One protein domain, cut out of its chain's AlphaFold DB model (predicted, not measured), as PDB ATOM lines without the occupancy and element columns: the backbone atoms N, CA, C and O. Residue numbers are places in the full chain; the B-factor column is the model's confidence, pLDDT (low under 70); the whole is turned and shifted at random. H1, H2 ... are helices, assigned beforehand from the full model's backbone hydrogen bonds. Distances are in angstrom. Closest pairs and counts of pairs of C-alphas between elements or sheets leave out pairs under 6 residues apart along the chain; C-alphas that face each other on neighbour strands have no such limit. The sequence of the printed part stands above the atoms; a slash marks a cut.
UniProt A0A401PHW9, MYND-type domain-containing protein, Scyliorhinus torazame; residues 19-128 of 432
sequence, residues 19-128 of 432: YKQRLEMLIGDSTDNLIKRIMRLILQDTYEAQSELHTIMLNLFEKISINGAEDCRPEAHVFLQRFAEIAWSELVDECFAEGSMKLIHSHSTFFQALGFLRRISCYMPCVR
ATOM      1  N   TYR A  19     140.541 187.879 171.484       89.19
ATOM      2  CA  TYR A  19     141.538 186.812 171.312       89.19
ATOM      3  C   TYR A  19     142.780 186.980 172.206       89.19
ATOM      4  O   TYR A  19     143.324 185.985 172.675       89.19
ATOM      5  N   LYS A  20     143.186 188.224 172.508       88.31
ATOM      6  CA  LYS A  20     144.262 188.513 173.474       88.31
ATOM      7  C   LYS A  20     143.934 187.986 174.878       88.31
ATOM      8  O   LYS A  20     144.772 187.327 175.475       88.31
ATOM      9  N   GLN A  21     142.723 188.215 175.382       91.50
ATOM     10  CA  GLN A  21     142.322 187.730 176.708       91.50
ATOM     11  C   GLN A  21     142.229 186.202 176.744       91.50
ATOM     12  O   GLN A  21     142.681 185.592 177.708       91.50
ATOM     13  N   ARG A  22     141.719 185.564 175.678       90.12
ATOM     14  CA  ARG A  22     141.743 184.093 175.562       90.12
ATOM     15  C   ARG A  22     143.164 183.538 175.610       90.12
ATOM     16  O   ARG A  22     143.421 182.577 176.326       90.12
ATOM     17  N   LEU A  23     144.081 184.161 174.875       90.19
ATOM     18  CA  LEU A  23     145.492 183.796 174.868       90.19
ATOM     19  C   LEU A  23     146.124 183.944 176.263       90.19
ATOM     20  O   LEU A  23     146.791 183.025 176.726       90.19
ATOM     21  N   GLU A  24     145.875 185.055 176.955       93.06
ATOM     22  CA  GLU A  24     146.386 185.294 178.314       93.06
ATOM     23  C   GLU A  24     145.828 184.284 179.326       93.06
ATOM     24  O   GLU A  24     146.570 183.788 180.174       93.06
ATOM     25  N   MET A  25     144.555 183.894 179.189       91.69
ATOM     26  CA  MET A  25     143.959 182.821 179.992       91.69
ATOM     27  C   MET A  25     144.601 181.453 179.723       91.69
ATOM     28  O   MET A  25     144.824 180.699 180.667       91.69
ATOM     29  N   LEU A  26     144.911 181.127 178.462       90.19
ATOM     30  CA  LEU A  26     145.581 179.871 178.097       90.19
ATOM     31  C   LEU A  26     147.021 179.823 178.617       90.19
ATOM     32  O   LEU A  26     147.474 178.795 179.122       90.19
ATOM     33  N   ILE A  27     147.746 180.935 178.493       91.12
ATOM     34  CA  ILE A  27     149.140 181.038 178.926       91.12
ATOM     35  C   ILE A  27     149.235 181.021 180.455       91.12
ATOM     36  O   ILE A  27     150.122 180.342 180.986       91.12
ATOM     37  N   GLY A  28     148.317 181.705 181.145       92.12
ATOM     38  CA  GLY A  28     148.372 181.948 182.589       92.12
ATOM     39  C   GLY A  28     149.257 183.140 182.976       92.12
ATOM     40  O   GLY A  28     149.642 183.257 184.135       92.12
ATOM     41  N   ASP A  29     149.600 184.002 182.016       92.81
ATOM     42  CA  ASP A  29     150.402 185.219 182.193       92.81
ATOM     43  C   ASP A  29     149.979 186.264 181.144       92.81
ATOM     44  O   ASP A  29     149.356 185.936 180.128       92.81
ATOM     45  N   SER A  30     150.340 187.528 181.369       95.56
ATOM     46  CA  SER A  30     150.265 188.567 180.346       95.56
ATOM     47  C   SER A  30     151.117 188.162 179.147       95.56
ATOM     48  O   SER A  30     152.290 187.801 179.288       95.56
ATOM     49  N   THR A  31     150.542 188.282 177.949       92.75
ATOM     50  CA  THR A  31     151.252 187.968 176.700       92.75
ATOM     51  C   THR A  31     152.540 188.788 176.605       92.75
ATOM     52  O   THR A  31     153.590 188.272 176.231       92.75
ATOM     53  N   ASP A  32     152.484 190.047 177.039       92.56
ATOM     54  CA  ASP A  32     153.599 190.984 176.954       92.56
ATOM     55  C   ASP A  32     154.743 190.584 177.911       92.56
ATOM     56  O   ASP A  32     155.915 190.651 177.536       92.56
ATOM     57  N   ASN A  33     154.424 190.084 179.112       93.81
ATOM     58  CA  ASN A  33     155.419 189.592 180.075       93.81
ATOM     59  C   ASN A  33     156.127 188.332 179.574       93.81
ATOM     60  O   ASN A  33     157.356 188.237 179.668       93.81
ATOM     61  N   LEU A  34     155.364 187.390 179.008       94.31
ATOM     62  CA  LEU A  34     155.921 186.173 178.430       94.31
ATOM     63  C   LEU A  34     156.890 186.505 177.293       94.31
ATOM     64  O   LEU A  34     158.001 185.976 177.256       94.31
ATOM     65  N   ILE A  35     156.502 187.417 176.396       92.31
ATOM     66  CA  ILE A  35     157.360 187.831 175.283       92.31
ATOM     67  C   ILE A  35     158.646 188.476 175.807       92.31
ATOM     68  O   ILE A  35     159.733 188.098 175.376       92.31
ATOM     69  N   LYS A  36     158.559 189.387 176.783       91.31
ATOM     70  CA  LYS A  36     159.748 190.004 177.395       91.31
ATOM     71  C   LYS A  36     160.653 188.991 178.091       91.31
ATOM     72  O   LYS A  36     161.870 189.161 178.113       91.31
ATOM     73  N   ARG A  37     160.094 187.931 178.684       94.44
ATOM     74  CA  ARG A  37     160.886 186.825 179.245       94.44
ATOM     75  C   ARG A  37     161.609 186.059 178.142       94.44
ATOM     76  O   ARG A  37     162.813 185.864 178.261       94.44
ATOM     77  N   ILE A  38     160.912 185.694 177.064       92.00
ATOM     78  CA  ILE A  38     161.521 185.028 175.905       92.00
ATOM     79  C   ILE A  38     162.666 185.874 175.334       92.00
ATOM     80  O   ILE A  38     163.749 185.349 175.101       92.00
ATOM     81  N   MET A  39     162.461 187.182 175.169       89.69
ATOM     82  CA  MET A  39     163.491 188.078 174.640       89.69
ATOM     83  C   MET A  39     164.723 188.156 175.532       89.69
ATOM     84  O   MET A  39     165.835 188.036 175.028       89.69
ATOM     85  N   ARG A  40     164.546 188.264 176.852       89.88
ATOM     86  CA  ARG A  40     165.674 188.225 177.793       89.88
ATOM     87  C   ARG A  40     166.454 186.913 177.709       89.88
ATOM     88  O   ARG A  40     167.676 186.949 177.737       89.88
ATOM     89  N   LEU A  41     165.771 185.778 177.559       89.38
ATOM     90  CA  LEU A  41     166.430 184.476 177.401       89.38
ATOM     91  C   LEU A  41     167.199 184.371 176.077       89.38
ATOM     92  O   LEU A  41     168.306 183.847 176.056       89.38
ATOM     93  N   ILE A  42     166.647 184.912 174.984       85.06
ATOM     94  CA  ILE A  42     167.349 185.001 173.692       85.06
ATOM     95  C   ILE A  42     168.607 185.869 173.826       85.06
ATOM     96  O   ILE A  42     169.650 185.512 173.289       85.06
ATOM     97  N   LEU A  43     168.514 186.990 174.548       84.88
ATOM     98  CA  LEU A  43     169.616 187.937 174.707       84.88
ATOM     99  C   LEU A  43     170.725 187.440 175.650       84.88
ATOM    100  O   LEU A  43     171.873 187.845 175.503       84.88
ATOM    101  N   GLN A  44     170.412 186.547 176.592       88.25
ATOM    102  CA  GLN A  44     171.401 185.986 177.521       88.25
ATOM    103  C   GLN A  44     172.408 185.041 176.846       88.25
ATOM    104  O   GLN A  44     173.521 184.913 177.347       88.25
ATOM    105  N   ASP A  45     172.027 184.381 175.746       81.56
ATOM    106  CA  ASP A  45     172.838 183.410 174.982       81.56
ATOM    107  C   ASP A  45     173.613 182.380 175.841       81.56
ATOM    108  O   ASP A  45     174.687 181.907 175.468       81.56
ATOM    109  N   THR A  46     173.079 182.010 177.010       90.31
ATOM    110  CA  THR A  46     173.624 180.924 177.837       90.31
ATOM    111  C   THR A  46     172.906 179.611 177.548       90.31
ATOM    112  O   THR A  46     171.755 179.589 177.104       90.31
ATOM    113  N   TYR A  47     173.566 178.487 177.829       86.75
ATOM    114  CA  TYR A  47     172.963 177.162 177.664       86.75
ATOM    115  C   TYR A  47     171.692 177.004 178.517       86.75
ATOM    116  O   TYR A  47     170.678 176.481 178.051       86.75
ATOM    117  N   GLU A  48     171.717 177.513 179.749       92.56
ATOM    118  CA  GLU A  48     170.577 177.509 180.662       92.56
ATOM    119  C   GLU A  48     169.412 178.326 180.094       92.56
ATOM    120  O   GLU A  48     168.275 177.853 180.093       92.56
ATOM    121  N   ALA A  49     169.700 179.511 179.539       88.50
ATOM    122  CA  ALA A  49     168.689 180.367 178.932       88.50
ATOM    123  C   ALA A  49     168.074 179.730 177.677       88.50
ATOM    124  O   ALA A  49     166.862 179.801 177.478       88.50
ATOM    125  N   GLN A  50     168.881 179.047 176.859       82.69
ATOM    126  CA  GLN A  50     168.403 178.310 175.687       82.69
ATOM    127  C   GLN A  50     167.513 177.114 176.076       82.69
ATOM    128  O   GLN A  50     166.487 176.879 175.436       82.69
ATOM    129  N   SER A  51     167.865 176.383 177.139       88.44
ATOM    130  CA  SER A  51     167.060 175.273 177.674       88.44
ATOM    131  C   SER A  51     165.719 175.753 178.250       88.44
ATOM    132  O   SER A  51     164.655 175.189 177.961       88.44
ATOM    133  N   GLU A  52     165.741 176.854 179.008       93.44
ATOM    134  CA  GLU A  52     164.527 177.491 179.526       93.44
ATOM    135  C   GLU A  52     163.644 178.007 178.384       93.44
ATOM    136  O   GLU A  52     162.439 177.742 178.363       93.44
ATOM    137  N   LEU A  53     164.240 178.680 177.394       89.00
ATOM    138  CA  LEU A  53     163.545 179.152 176.201       89.00
ATOM    139  C   LEU A  53     162.855 177.999 175.470       89.00
ATOM    140  O   LEU A  53     161.682 178.111 175.118       89.00
ATOM    141  N   HIS A  54     163.553 176.881 175.269       85.81
ATOM    142  CA  HIS A  54     162.985 175.703 174.619       85.81
ATOM    143  C   HIS A  54     161.764 175.169 175.382       85.81
ATOM    144  O   HIS A  54     160.712 174.934 174.786       85.81
ATOM    145  N   THR A  55     161.871 175.068 176.708       92.94
ATOM    146  CA  THR A  55     160.777 174.619 177.582       92.94
ATOM    147  C   THR A  55     159.565 175.552 177.500       92.94
ATOM    148  O   THR A  55     158.429 175.090 177.366       92.94
ATOM    149  N   ILE A  56     159.795 176.869 177.528       91.12
ATOM    150  CA  ILE A  56     158.740 177.881 177.393       91.12
ATOM    151  C   ILE A  56     158.045 177.764 176.035       91.12
ATOM    152  O   ILE A  56     156.817 177.779 175.975       91.12
ATOM    153  N   MET A  57     158.816 177.631 174.954       88.44
ATOM    154  CA  MET A  57     158.279 177.552 173.595       88.44
ATOM    155  C   MET A  57     157.443 176.287 173.385       88.44
ATOM    156  O   MET A  57     156.361 176.380 172.811       88.44
ATOM    157  N   LEU A  58     157.882 175.131 173.896       87.88
ATOM    158  CA  LEU A  58     157.104 173.889 173.826       87.88
ATOM    159  C   LEU A  58     155.777 173.999 174.586       87.88
ATOM    160  O   LEU A  58     154.728 173.689 174.027       87.88
ATOM    161  N   ASN A  59     155.809 174.503 175.826       91.75
ATOM    162  CA  ASN A  59     154.597 174.687 176.630       91.75
ATOM    163  C   ASN A  59     153.621 175.669 175.967       91.75
ATOM    164  O   ASN A  59     152.411 175.444 175.943       91.75
ATOM    165  N   LEU A  60     154.153 176.758 175.407       91.06
ATOM    166  CA  LEU A  60     153.365 177.739 174.681       91.06
ATOM    167  C   LEU A  60     152.708 177.113 173.449       91.06
ATOM    168  O   LEU A  60     151.506 177.284 173.272       91.06
ATOM    169  N   PHE A  61     153.472 176.394 172.622       89.38
ATOM    170  CA  PHE A  61     152.976 175.761 171.397       89.38
ATOM    171  C   PHE A  61     151.905 174.710 171.672       89.38
ATOM    172  O   PHE A  61     150.896 174.686 170.966       89.38
ATOM    173  N   GLU A  62     152.069 173.920 172.733       90.25
ATOM    174  CA  GLU A  62     151.052 172.984 173.210       90.25
ATOM    175  C   GLU A  62     149.756 173.724 173.594       90.25
ATOM    176  O   GLU A  62     148.672 173.402 173.097       90.25
ATOM    177  N   LYS A  63     149.863 174.790 174.400       91.12
ATOM    178  CA  LYS A  63     148.712 175.585 174.868       91.12
ATOM    179  C   LYS A  63     147.949 176.285 173.750       91.12
ATOM    180  O   LYS A  63     146.721 176.346 173.798       91.12
ATOM    181  N   ILE A  64     148.649 176.816 172.749       90.06
ATOM    182  CA  ILE A  64     148.017 177.475 171.593       90.06
ATOM    183  C   ILE A  64     147.723 176.499 170.442       90.06
ATOM    184  O   ILE A  64     147.226 176.916 169.397       90.06
ATOM    185  N   SER A  65     147.950 175.196 170.670       87.00
ATOM    186  CA  SER A  65     147.647 174.085 169.759       87.00
ATOM    187  C   SER A  65     148.267 174.235 168.366       87.00
ATOM    188  O   SER A  65     147.612 173.966 167.359       87.00
ATOM    189  N   ILE A  66     149.529 174.662 168.293       82.75
ATOM    190  CA  ILE A  66     150.287 174.669 167.034       82.75
ATOM    191  C   ILE A  66     150.799 173.250 166.792       82.75
ATOM    192  O   ILE A  66     151.881 172.885 167.240       82.75
ATOM    193  N   ASN A  67     150.009 172.454 166.075       73.44
ATOM    194  CA  ASN A  67     150.364 171.074 165.727       73.44
ATOM    195  C   ASN A  67     150.839 170.925 164.268       73.44
ATOM    196  O   ASN A  67     151.186 169.827 163.844       73.44
ATOM    197  N   GLY A  68     150.861 172.014 163.490       70.06
ATOM    198  CA  GLY A  68     151.268 172.015 162.084       70.06
ATOM    199  C   GLY A  68     151.065 173.372 161.403       70.06
ATOM    200  O   GLY A  68     150.495 174.293 161.988       70.06
ATOM    201  N   ALA A  69     151.538 173.492 160.159       57.88
ATOM    202  CA  ALA A  69     151.538 174.748 159.399       57.88
ATOM    203  C   ALA A  69     150.139 175.219 158.946       57.88
ATOM    204  O   ALA A  69     149.966 176.405 158.659       57.88
ATOM    205  N   GLU A  70     149.150 174.319 158.882       61.28
ATOM    206  CA  GLU A  70     147.834 174.606 158.287       61.28
ATOM    207  C   GLU A  70     146.745 175.001 159.303       61.28
ATOM    208  O   GLU A  70     145.788 175.671 158.928       61.28
ATOM    209  N   ASP A  71     146.924 174.711 160.597       62.88
ATOM    210  CA  ASP A  71     145.909 174.925 161.648       62.88
ATOM    211  C   ASP A  71     146.303 176.030 162.645       62.88
ATOM    212  O   ASP A  71     146.292 175.863 163.868       62.88
ATOM    213  N   CYS A  72     146.671 177.209 162.137       73.75
ATOM    214  CA  CYS A  72     147.028 178.322 163.013       73.75
ATOM    215  C   CYS A  72     145.765 178.955 163.629       73.75
ATOM    216  O   CYS A  72     145.053 179.724 162.976       73.75
ATOM    217  N   ARG A  73     145.483 178.642 164.900       83.00
ATOM    218  CA  ARG A  73     144.375 179.253 165.650       83.00
ATOM    219  C   ARG A  73     144.552 180.778 165.764       83.00
ATOM    220  O   ARG A  73     145.686 181.259 165.837       83.00
ATOM    221  N   PRO A  74     143.462 181.561 165.845       84.94
ATOM    222  CA  PRO A  74     143.540 183.013 166.015       84.94
ATOM    223  C   PRO A  74     144.410 183.464 167.200       84.94
ATOM    224  O   PRO A  74     145.104 184.474 167.106       84.94
ATOM    225  N   GLU A  75     144.424 182.706 168.296       87.88
ATOM    226  CA  GLU A  75     145.261 182.956 169.474       87.88
ATOM    227  C   GLU A  75     146.757 182.893 169.138       87.88
ATOM    228  O   GLU A  75     147.519 183.759 169.569       87.88
ATOM    229  N   ALA A  76     147.175 181.926 168.315       86.38
ATOM    230  CA  ALA A  76     148.553 181.825 167.844       86.38
ATOM    231  C   ALA A  76     148.924 183.024 166.962       86.38
ATOM    232  O   ALA A  76     150.011 183.583 167.105       86.38
ATOM    233  N   HIS A  77     148.003 183.486 166.110       83.19
ATOM    234  CA  HIS A  77     148.224 184.686 165.303       83.19
ATOM    235  C   HIS A  77     148.410 185.940 166.170       83.19
ATOM    236  O   HIS A  77     149.355 186.699 165.961       83.19
ATOM    237  N   VAL A  78     147.557 186.130 167.184       86.00
ATOM    238  CA  VAL A  78     147.665 187.256 168.128       86.00
ATOM    239  C   VAL A  78     148.961 187.188 168.933       86.00
ATOM    240  O   VAL A  78     149.623 188.216 169.092       86.00
ATOM    241  N   PHE A  79     149.355 185.996 169.392       89.31
ATOM    242  CA  PHE A  79     150.632 185.805 170.077       89.31
ATOM    243  C   PHE A  79     151.795 186.209 169.176       89.31
ATOM    244  O   PHE A  79     152.604 187.038 169.567       89.31
ATOM    245  N   LEU A  80     151.868 185.664 167.960       84.69
ATOM    246  CA  LEU A  80     152.968 185.926 167.030       84.69
ATOM    247  C   LEU A  80     153.020 187.395 166.613       84.69
ATOM    248  O   LEU A  80     154.108 187.952 166.445       84.69
ATOM    249  N   GLN A  81     151.856 188.038 166.500       83.50
ATOM    250  CA  GLN A  81     151.780 189.468 166.272       83.50
ATOM    251  C   GLN A  81     152.372 190.270 167.422       83.50
ATOM    252  O   GLN A  81     153.248 191.105 167.186       83.50
ATOM    253  N   ARG A  82     151.955 190.003 168.661       86.19
ATOM    254  CA  ARG A  82     152.532 190.710 169.806       86.19
ATOM    255  C   ARG A  82     153.989 190.358 170.047       86.19
ATOM    256  O   ARG A  82     154.766 191.255 170.359       86.19
ATOM    257  N   PHE A  83     154.370 189.103 169.829       86.56
ATOM    258  CA  PHE A  83     155.745 188.633 169.925       86.56
ATOM    259  C   PHE A  83     156.639 189.456 169.011       86.56
ATOM    260  O   PHE A  83     157.609 190.043 169.464       86.56
ATOM    261  N   ALA A  84     156.252 189.582 167.744       78.75
ATOM    262  CA  ALA A  84     156.938 190.408 166.767       78.75
ATOM    263  C   ALA A  84     157.080 191.880 167.187       78.75
ATOM    264  O   ALA A  84     158.145 192.457 166.990       78.75
ATOM    265  N   GLU A  85     156.017 192.490 167.712       78.62
ATOM    266  CA  GLU A  85     155.999 193.910 168.083       78.62
ATOM    267  C   GLU A  85     156.874 194.197 169.313       78.62
ATOM    268  O   GLU A  85     157.646 195.155 169.306       78.62
ATOM    269  N   ILE A  86     156.804 193.350 170.344       84.75
ATOM    270  CA  ILE A  86     157.573 193.528 171.583       84.75
ATOM    271  C   ILE A  86     159.019 193.078 171.406       84.75
ATOM    272  O   ILE A  86     159.913 193.806 171.816       84.75
ATOM    273  N   ALA A  87     159.267 191.939 170.750       80.81
ATOM    274  CA  ALA A  87     160.624 191.506 170.409       80.81
ATOM    275  C   ALA A  87     161.378 192.595 169.657       80.81
ATOM    276  O   ALA A  87     162.554 192.834 169.907       80.81
ATOM    277  N   TRP A  88     160.675 193.280 168.757       78.19
ATOM    278  CA  TRP A  88     161.227 194.402 168.029       78.19
ATOM    279  C   TRP A  88     161.493 195.617 168.918       78.19
ATOM    280  O   TRP A  88     162.592 196.151 168.841       78.19
ATOM    281  N   SER A  89     160.531 196.048 169.747       82.62
ATOM    282  CA  SER A  89     160.748 197.174 170.671       82.62
ATOM    283  C   SER A  89     161.947 196.910 171.565       82.62
ATOM    284  O   SER A  89     162.836 197.734 171.608       82.62
ATOM    285  N   GLU A  90     162.033 195.734 172.185       81.69
ATOM    286  CA  GLU A  90     163.131 195.400 173.096       81.69
ATOM    287  C   GLU A  90     164.479 195.324 172.351       81.69
ATOM    288  O   GLU A  90     165.471 195.855 172.838       81.69
ATOM    289  N   LEU A  91     164.525 194.755 171.134       77.56
ATOM    290  CA  LEU A  91     165.750 194.753 170.317       77.56
ATOM    291  C   LEU A  91     166.177 196.166 169.910       77.56
ATOM    292  O   LEU A  91     167.363 196.473 169.931       77.56
ATOM    293  N   VAL A  92     165.232 197.014 169.502       76.88
ATOM    294  CA  VAL A  92     165.498 198.403 169.115       76.88
ATOM    295  C   VAL A  92     165.918 199.211 170.332       76.88
ATOM    296  O   VAL A  92     166.946 199.872 170.287       76.88
ATOM    297  N   ASP A  93     165.168 199.137 171.422       77.31
ATOM    298  CA  ASP A  93     165.448 199.870 172.646       77.31
ATOM    299  C   ASP A  93     166.830 199.487 173.188       77.31
ATOM    300  O   ASP A  93     167.602 200.388 173.489       77.31
ATOM    301  N   GLU A  94     167.225 198.207 173.183       71.94
ATOM    302  CA  GLU A  94     168.612 197.833 173.509       71.94
ATOM    303  C   GLU A  94     169.632 198.376 172.498       71.94
ATOM    304  O   GLU A  94     170.661 198.923 172.892       71.94
ATOM    305  N   CYS A  95     169.346 198.293 171.196       66.00
ATOM    306  CA  CYS A  95     170.243 198.804 170.156       66.00
ATOM    307  C   CYS A  95     170.449 200.331 170.224       66.00
ATOM    308  O   CYS A  95     171.505 200.823 169.826       66.00
ATOM    309  N   PHE A  96     169.446 201.090 170.675       66.38
ATOM    310  CA  PHE A  96     169.467 202.555 170.685       66.38
ATOM    311  C   PHE A  96     169.754 203.160 172.068       66.38
ATOM    312  O   PHE A  96     170.311 204.259 172.120       66.38
ATOM    313  N   ALA A  97     169.427 202.480 173.173       67.44
ATOM    314  CA  ALA A  97     169.616 202.998 174.533       67.44
ATOM    315  C   ALA A  97     171.090 203.227 174.896       67.44
ATOM    316  O   ALA A  97     171.382 204.108 175.702       67.44
ATOM    317  N   GLU A  98     172.024 202.501 174.280       54.06
ATOM    318  CA  GLU A  98     173.450 202.689 174.560       54.06
ATOM    319  C   GLU A  98     174.147 203.739 173.681       54.06
ATOM    320  O   GLU A  98     175.325 204.034 173.889       54.06
ATOM    321  N   GLY A  99     173.474 204.323 172.680       50.62
ATOM    322  CA  GLY A  99     174.115 205.261 171.744       50.62
ATOM    323  C   GLY A  99     175.321 204.675 170.985       50.62
ATOM    324  O   GLY A  99     176.057 205.405 170.318       50.62
ATOM    325  N   SER A 100     175.539 203.363 171.071       50.25
ATOM    326  CA  SER A 100     176.718 202.651 170.596       50.25
ATOM    327  C   SER A 100     176.307 201.701 169.468       50.25
ATOM    328  O   SER A 100     176.187 200.493 169.636       50.25
ATOM    329  N   MET A 101     176.178 202.220 168.240       52.19
ATOM    330  CA  MET A 101     176.097 201.342 167.055       52.19
ATOM    331  C   MET A 101     177.266 200.338 167.010       52.19
ATOM    332  O   MET A 101     177.099 199.209 166.555       52.19
ATOM    333  N   LYS A 102     178.411 200.700 167.613       50.28
ATOM    334  CA  LYS A 102     179.563 199.826 167.893       50.28
ATOM    335  C   LYS A 102     179.226 198.526 168.639       50.28
ATOM    336  O   LYS A 102     179.949 197.555 168.445       50.28
ATOM    337  N   LEU A 103     178.150 198.468 169.427       50.09
ATOM    338  CA  LEU A 103     177.741 197.262 170.156       50.09
ATOM    339  C   LEU A 103     176.896 196.302 169.305       50.09
ATOM    340  O   LEU A 103     177.051 195.085 169.399       50.09
ATOM    341  N   ILE A 104     176.066 196.830 168.394       54.75
ATOM    342  CA  ILE A 104     175.320 196.020 167.409       54.75
ATOM    343  C   ILE A 104     176.303 195.225 166.538       54.75
ATOM    344  O   ILE A 104     176.054 194.080 166.165       54.75
ATOM    345  N   HIS A 105     177.462 195.822 166.257       50.53
ATOM    346  CA  HIS A 105     178.534 195.196 165.497       50.53
ATOM    347  C   HIS A 105     179.216 194.015 166.209       50.53
ATOM    348  O   HIS A 105     179.775 193.158 165.521       50.53
ATOM    349  N   SER A 106     179.182 193.950 167.545       53.19
ATOM    350  CA  SER A 106     179.823 192.884 168.331       53.19
ATOM    351  C   SER A 106     178.866 191.781 168.788       53.19
ATOM    352  O   SER A 106     179.330 190.706 169.167       53.19
ATOM    353  N   HIS A 107     177.550 191.999 168.744       57.81
ATOM    354  CA  HIS A 107     176.580 191.025 169.242       57.81
ATOM    355  C   HIS A 107     176.119 190.043 168.158       57.81
ATOM    356  O   HIS A 107     175.166 190.290 167.414       57.81
ATOM    357  N   SER A 108     176.728 188.850 168.150       62.56
ATOM    358  CA  SER A 108     176.157 187.644 167.525       62.56
ATOM    359  C   SER A 108     174.691 187.446 167.913       62.56
ATOM    360  O   SER A 108     173.891 187.001 167.096       62.56
ATOM    361  N   THR A 109     174.332 187.857 169.127       61.28
ATOM    362  CA  THR A 109     173.002 187.795 169.727       61.28
ATOM    363  C   THR A 109     171.928 188.517 168.914       61.28
ATOM    364  O   THR A 109     170.837 187.979 168.734       61.28
ATOM    365  N   PHE A 110     172.224 189.688 168.331       69.38
ATOM    366  CA  PHE A 110     171.264 190.410 167.484       69.38
ATOM    367  C   PHE A 110     170.932 189.607 166.218       69.38
ATOM    368  O   PHE A 110     169.771 189.425 165.841       69.38
ATOM    369  N   PHE A 111     171.960 189.051 165.580       68.44
ATOM    370  CA  PHE A 111     171.795 188.232 164.385       68.44
ATOM    371  C   PHE A 111     171.209 186.848 164.687       68.44
ATOM    372  O   PHE A 111     170.438 186.325 163.883       68.44
ATOM    373  N   GLN A 112     171.504 186.267 165.849       65.38
ATOM    374  CA  GLN A 112     170.849 185.057 166.347       65.38
ATOM    375  C   GLN A 112     169.364 185.312 166.629       65.38
ATOM    376  O   GLN A 112     168.543 184.473 166.263       65.38
ATOM    377  N   ALA A 113     169.001 186.469 167.194       66.75
ATOM    378  CA  ALA A 113     167.612 186.872 167.395       66.75
ATOM    379  C   ALA A 113     166.884 187.031 166.051       66.75
ATOM    380  O   ALA A 113     165.794 186.488 165.872       66.75
ATOM    381  N   LEU A 114     167.514 187.669 165.056       69.56
ATOM    382  CA  LEU A 114     166.987 187.726 163.686       69.56
ATOM    383  C   LEU A 114     166.851 186.330 163.052       69.56
ATOM    384  O   LEU A 114     165.823 186.022 162.444       69.56
ATOM    385  N   GLY A 115     167.848 185.459 163.226       69.50
ATOM    386  CA  GLY A 115     167.820 184.075 162.750       69.50
ATOM    387  C   GLY A 115     166.750 183.223 163.443       69.50
ATOM    388  O   GLY A 115     166.114 182.380 162.814       69.50
ATOM    389  N   PHE A 116     166.497 183.465 164.727       68.38
ATOM    390  CA  PHE A 116     165.425 182.840 165.496       68.38
ATOM    391  C   PHE A 116     164.045 183.313 165.026       68.38
ATOM    392  O   PHE A 116     163.196 182.477 164.714       68.38
ATOM    393  N   LEU A 117     163.853 184.627 164.861       67.44
ATOM    394  CA  LEU A 117     162.634 185.206 164.284       67.44
ATOM    395  C   LEU A 117     162.348 184.646 162.885       67.44
ATOM    396  O   LEU A 117     161.196 184.364 162.553       67.44
ATOM    397  N   ARG A 118     163.399 184.422 162.087       66.62
ATOM    398  CA  ARG A 118     163.319 183.756 160.784       66.62
ATOM    399  C   ARG A 118     162.902 182.288 160.897       66.62
ATOM    400  O   ARG A 118     162.075 181.834 160.115       66.62
ATOM    401  N   ARG A 119     163.469 181.518 161.829       64.75
ATOM    402  CA  ARG A 119     163.076 180.109 162.010       64.75
ATOM    403  C   ARG A 119     161.603 180.005 162.384       64.75
ATOM    404  O   ARG A 119     160.886 179.252 161.744       64.75
ATOM    405  N   ILE A 120     161.136 180.831 163.322       63.41
ATOM    406  CA  ILE A 120     159.716 180.889 163.696       63.41
ATOM    407  C   ILE A 120     158.831 181.223 162.488       63.41
ATOM    408  O   ILE A 120     157.781 180.609 162.319       63.41
ATOM    409  N   SER A 121     159.242 182.159 161.625       63.19
ATOM    410  CA  SER A 121     158.431 182.530 160.461       63.19
ATOM    411  C   SER A 121     158.371 181.454 159.377       63.19
ATOM    412  O   SER A 121     157.354 181.361 158.694       63.19
ATOM    413  N   CYS A 122     159.401 180.613 159.245       55.72
ATOM    414  CA  CYS A 122     159.394 179.491 158.299       55.72
ATOM    415  C   CYS A 122     158.368 178.410 158.680       55.72
ATOM    416  O   CYS A 122     157.804 177.774 157.799       55.72
ATOM    417  N   TYR A 123     158.072 178.244 159.973       50.53
ATOM    418  CA  TYR A 123     157.064 177.290 160.450       50.53
ATOM    419  C   TYR A 123     155.618 177.805 160.333       50.53
ATOM    420  O   TYR A 123     154.682 177.082 160.666       50.53
ATOM    421  N   MET A 124     155.414 179.055 159.897       56.88
ATOM    422  CA  MET A 124     154.149 179.774 160.076       56.88
ATOM    423  C   MET A 124     153.756 180.590 158.830       56.88
ATOM    424  O   MET A 124     154.019 181.797 158.768       56.88
ATOM    425  N   PRO A 125     153.055 179.988 157.851       53.97
ATOM    426  CA  PRO A 125     152.614 180.672 156.630       53.97
ATOM    427  C   PRO A 125     151.779 181.939 156.889       53.97
ATOM    428  O   PRO A 125     151.826 182.891 156.113       53.97
ATOM    429  N   CYS A 126     151.054 182.003 158.011       51.19
ATOM    430  CA  CYS A 126     150.234 183.154 158.403       51.19
ATOM    431  C   CYS A 126     151.054 184.391 158.832       51.19
ATOM    432  O   CYS A 126     150.565 185.517 158.735       51.19
ATOM    433  N   VAL A 127     152.314 184.216 159.251       55.00
ATOM    434  CA  VAL A 127     153.222 185.313 159.647       55.00
ATOM    435  C   VAL A 127     153.779 186.038 158.417       55.00
ATOM    436  O   VAL A 127     154.261 187.166 158.508       55.00
ATOM    437  N   ARG A 128     153.649 185.445 157.227       55.41
ATOM    438  CA  ARG A 128     154.222 185.906 155.959       55.41
ATOM    439  C   ARG A 128     153.820 187.329 155.550       55.41
ATOM    440  O   ARG A 128     154.672 188.094 155.109       55.41
TER     441      ARG A 128
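Overview. This is residues 19 to 128 of the 432 residues of the protein "MYND-type domain-containing protein" of Scyliorhinus torazame (UniProt A0A401PHW9). The long helix H4 runs along most of the length of an elongated helical body; H2 crosses it, H3 folds back beside H2 as a helical hairpin, and H6 runs back alongside H4 at a looser distance. H1 lies crosswise at one end, while at the other residues 97 to 102 stick out where the chain turns through short H5; H7 packs on H4. The printed part has 110 residues with seven named helices, H1 to H7 in order, and no named strand: all helix, with mostly crossed packing. It is compact, with a radius of gyration of the C-alphas of 14.4 A and spans of 42 by 26 by 25 A.

Arrangement. Begin at H4, residues 74 to 97, and H2, residues 31 to 44, the two hubs, each touching four helices. Residues 79 to 90 of H4 touch H2 at a steep tilt of 49 degrees, the same way; the closest C-alphas are those of Ile 35 and Phe 83, 5.7 A apart. Look next at H3, residues 47 to 63, which forms a hairpin with H2 at a shallow tilt of 27 degrees, opposite ways; the C-alphas of Leu 41 and Ala 49 are closest, at 4.9 A. H6, residues 108 to 122, touches H2 with residues 109 to 113 alone, closest at the C-alphas of Leu 43 and Thr 109, 6.0 A. H4 and H6 are close but not clearly touching, at a shallow tilt of 17 degrees, opposite ways; the C-alphas of Leu 91 and Phe 110 are closest, at 7.6 A. H1, residues 19 to 27, touches H4 about perpendicular, at 85 degrees, with the C-alphas of Leu 23 and Glu 75 closest at 5.5 A. H5, residues 101 to 104, and H4 only just touch, and only at the corner, with 3 pairs of C-alphas within 8 A; those of Cys 95 and Ile 104 are closest, at 6.4 A. H7, residues 125 to 128, touches H4, with the C-alphas of His 77 and Cys 126 closest at 7.3 A. In H1, H2, H3, H4 and H6 every O i to N i+4 pair is within hydrogen-bond range; H5 and H7 are too short for such a pair.

Along the chain. Find C-alpha 74 at (143.540, 183.013, 166.015); from there H4 runs 33.9 A to C-alpha 97 at (169.616, 202.998, 174.533). H3 is 24.5 A long, H6 20.8 A, H2 20.3 A and H1 12.2 A. H7 ends at C-alpha 128, at (154.222, 185.906, 155.959).

Size, cuts and confidence. The C-alphas farthest apart are those of Asp 71 and Gly 99, 42.6 A. The printed part has no cut and no long link. Its mean pLDDT is 77.8; residues 69 to 71 and 95 to 128 are under 70.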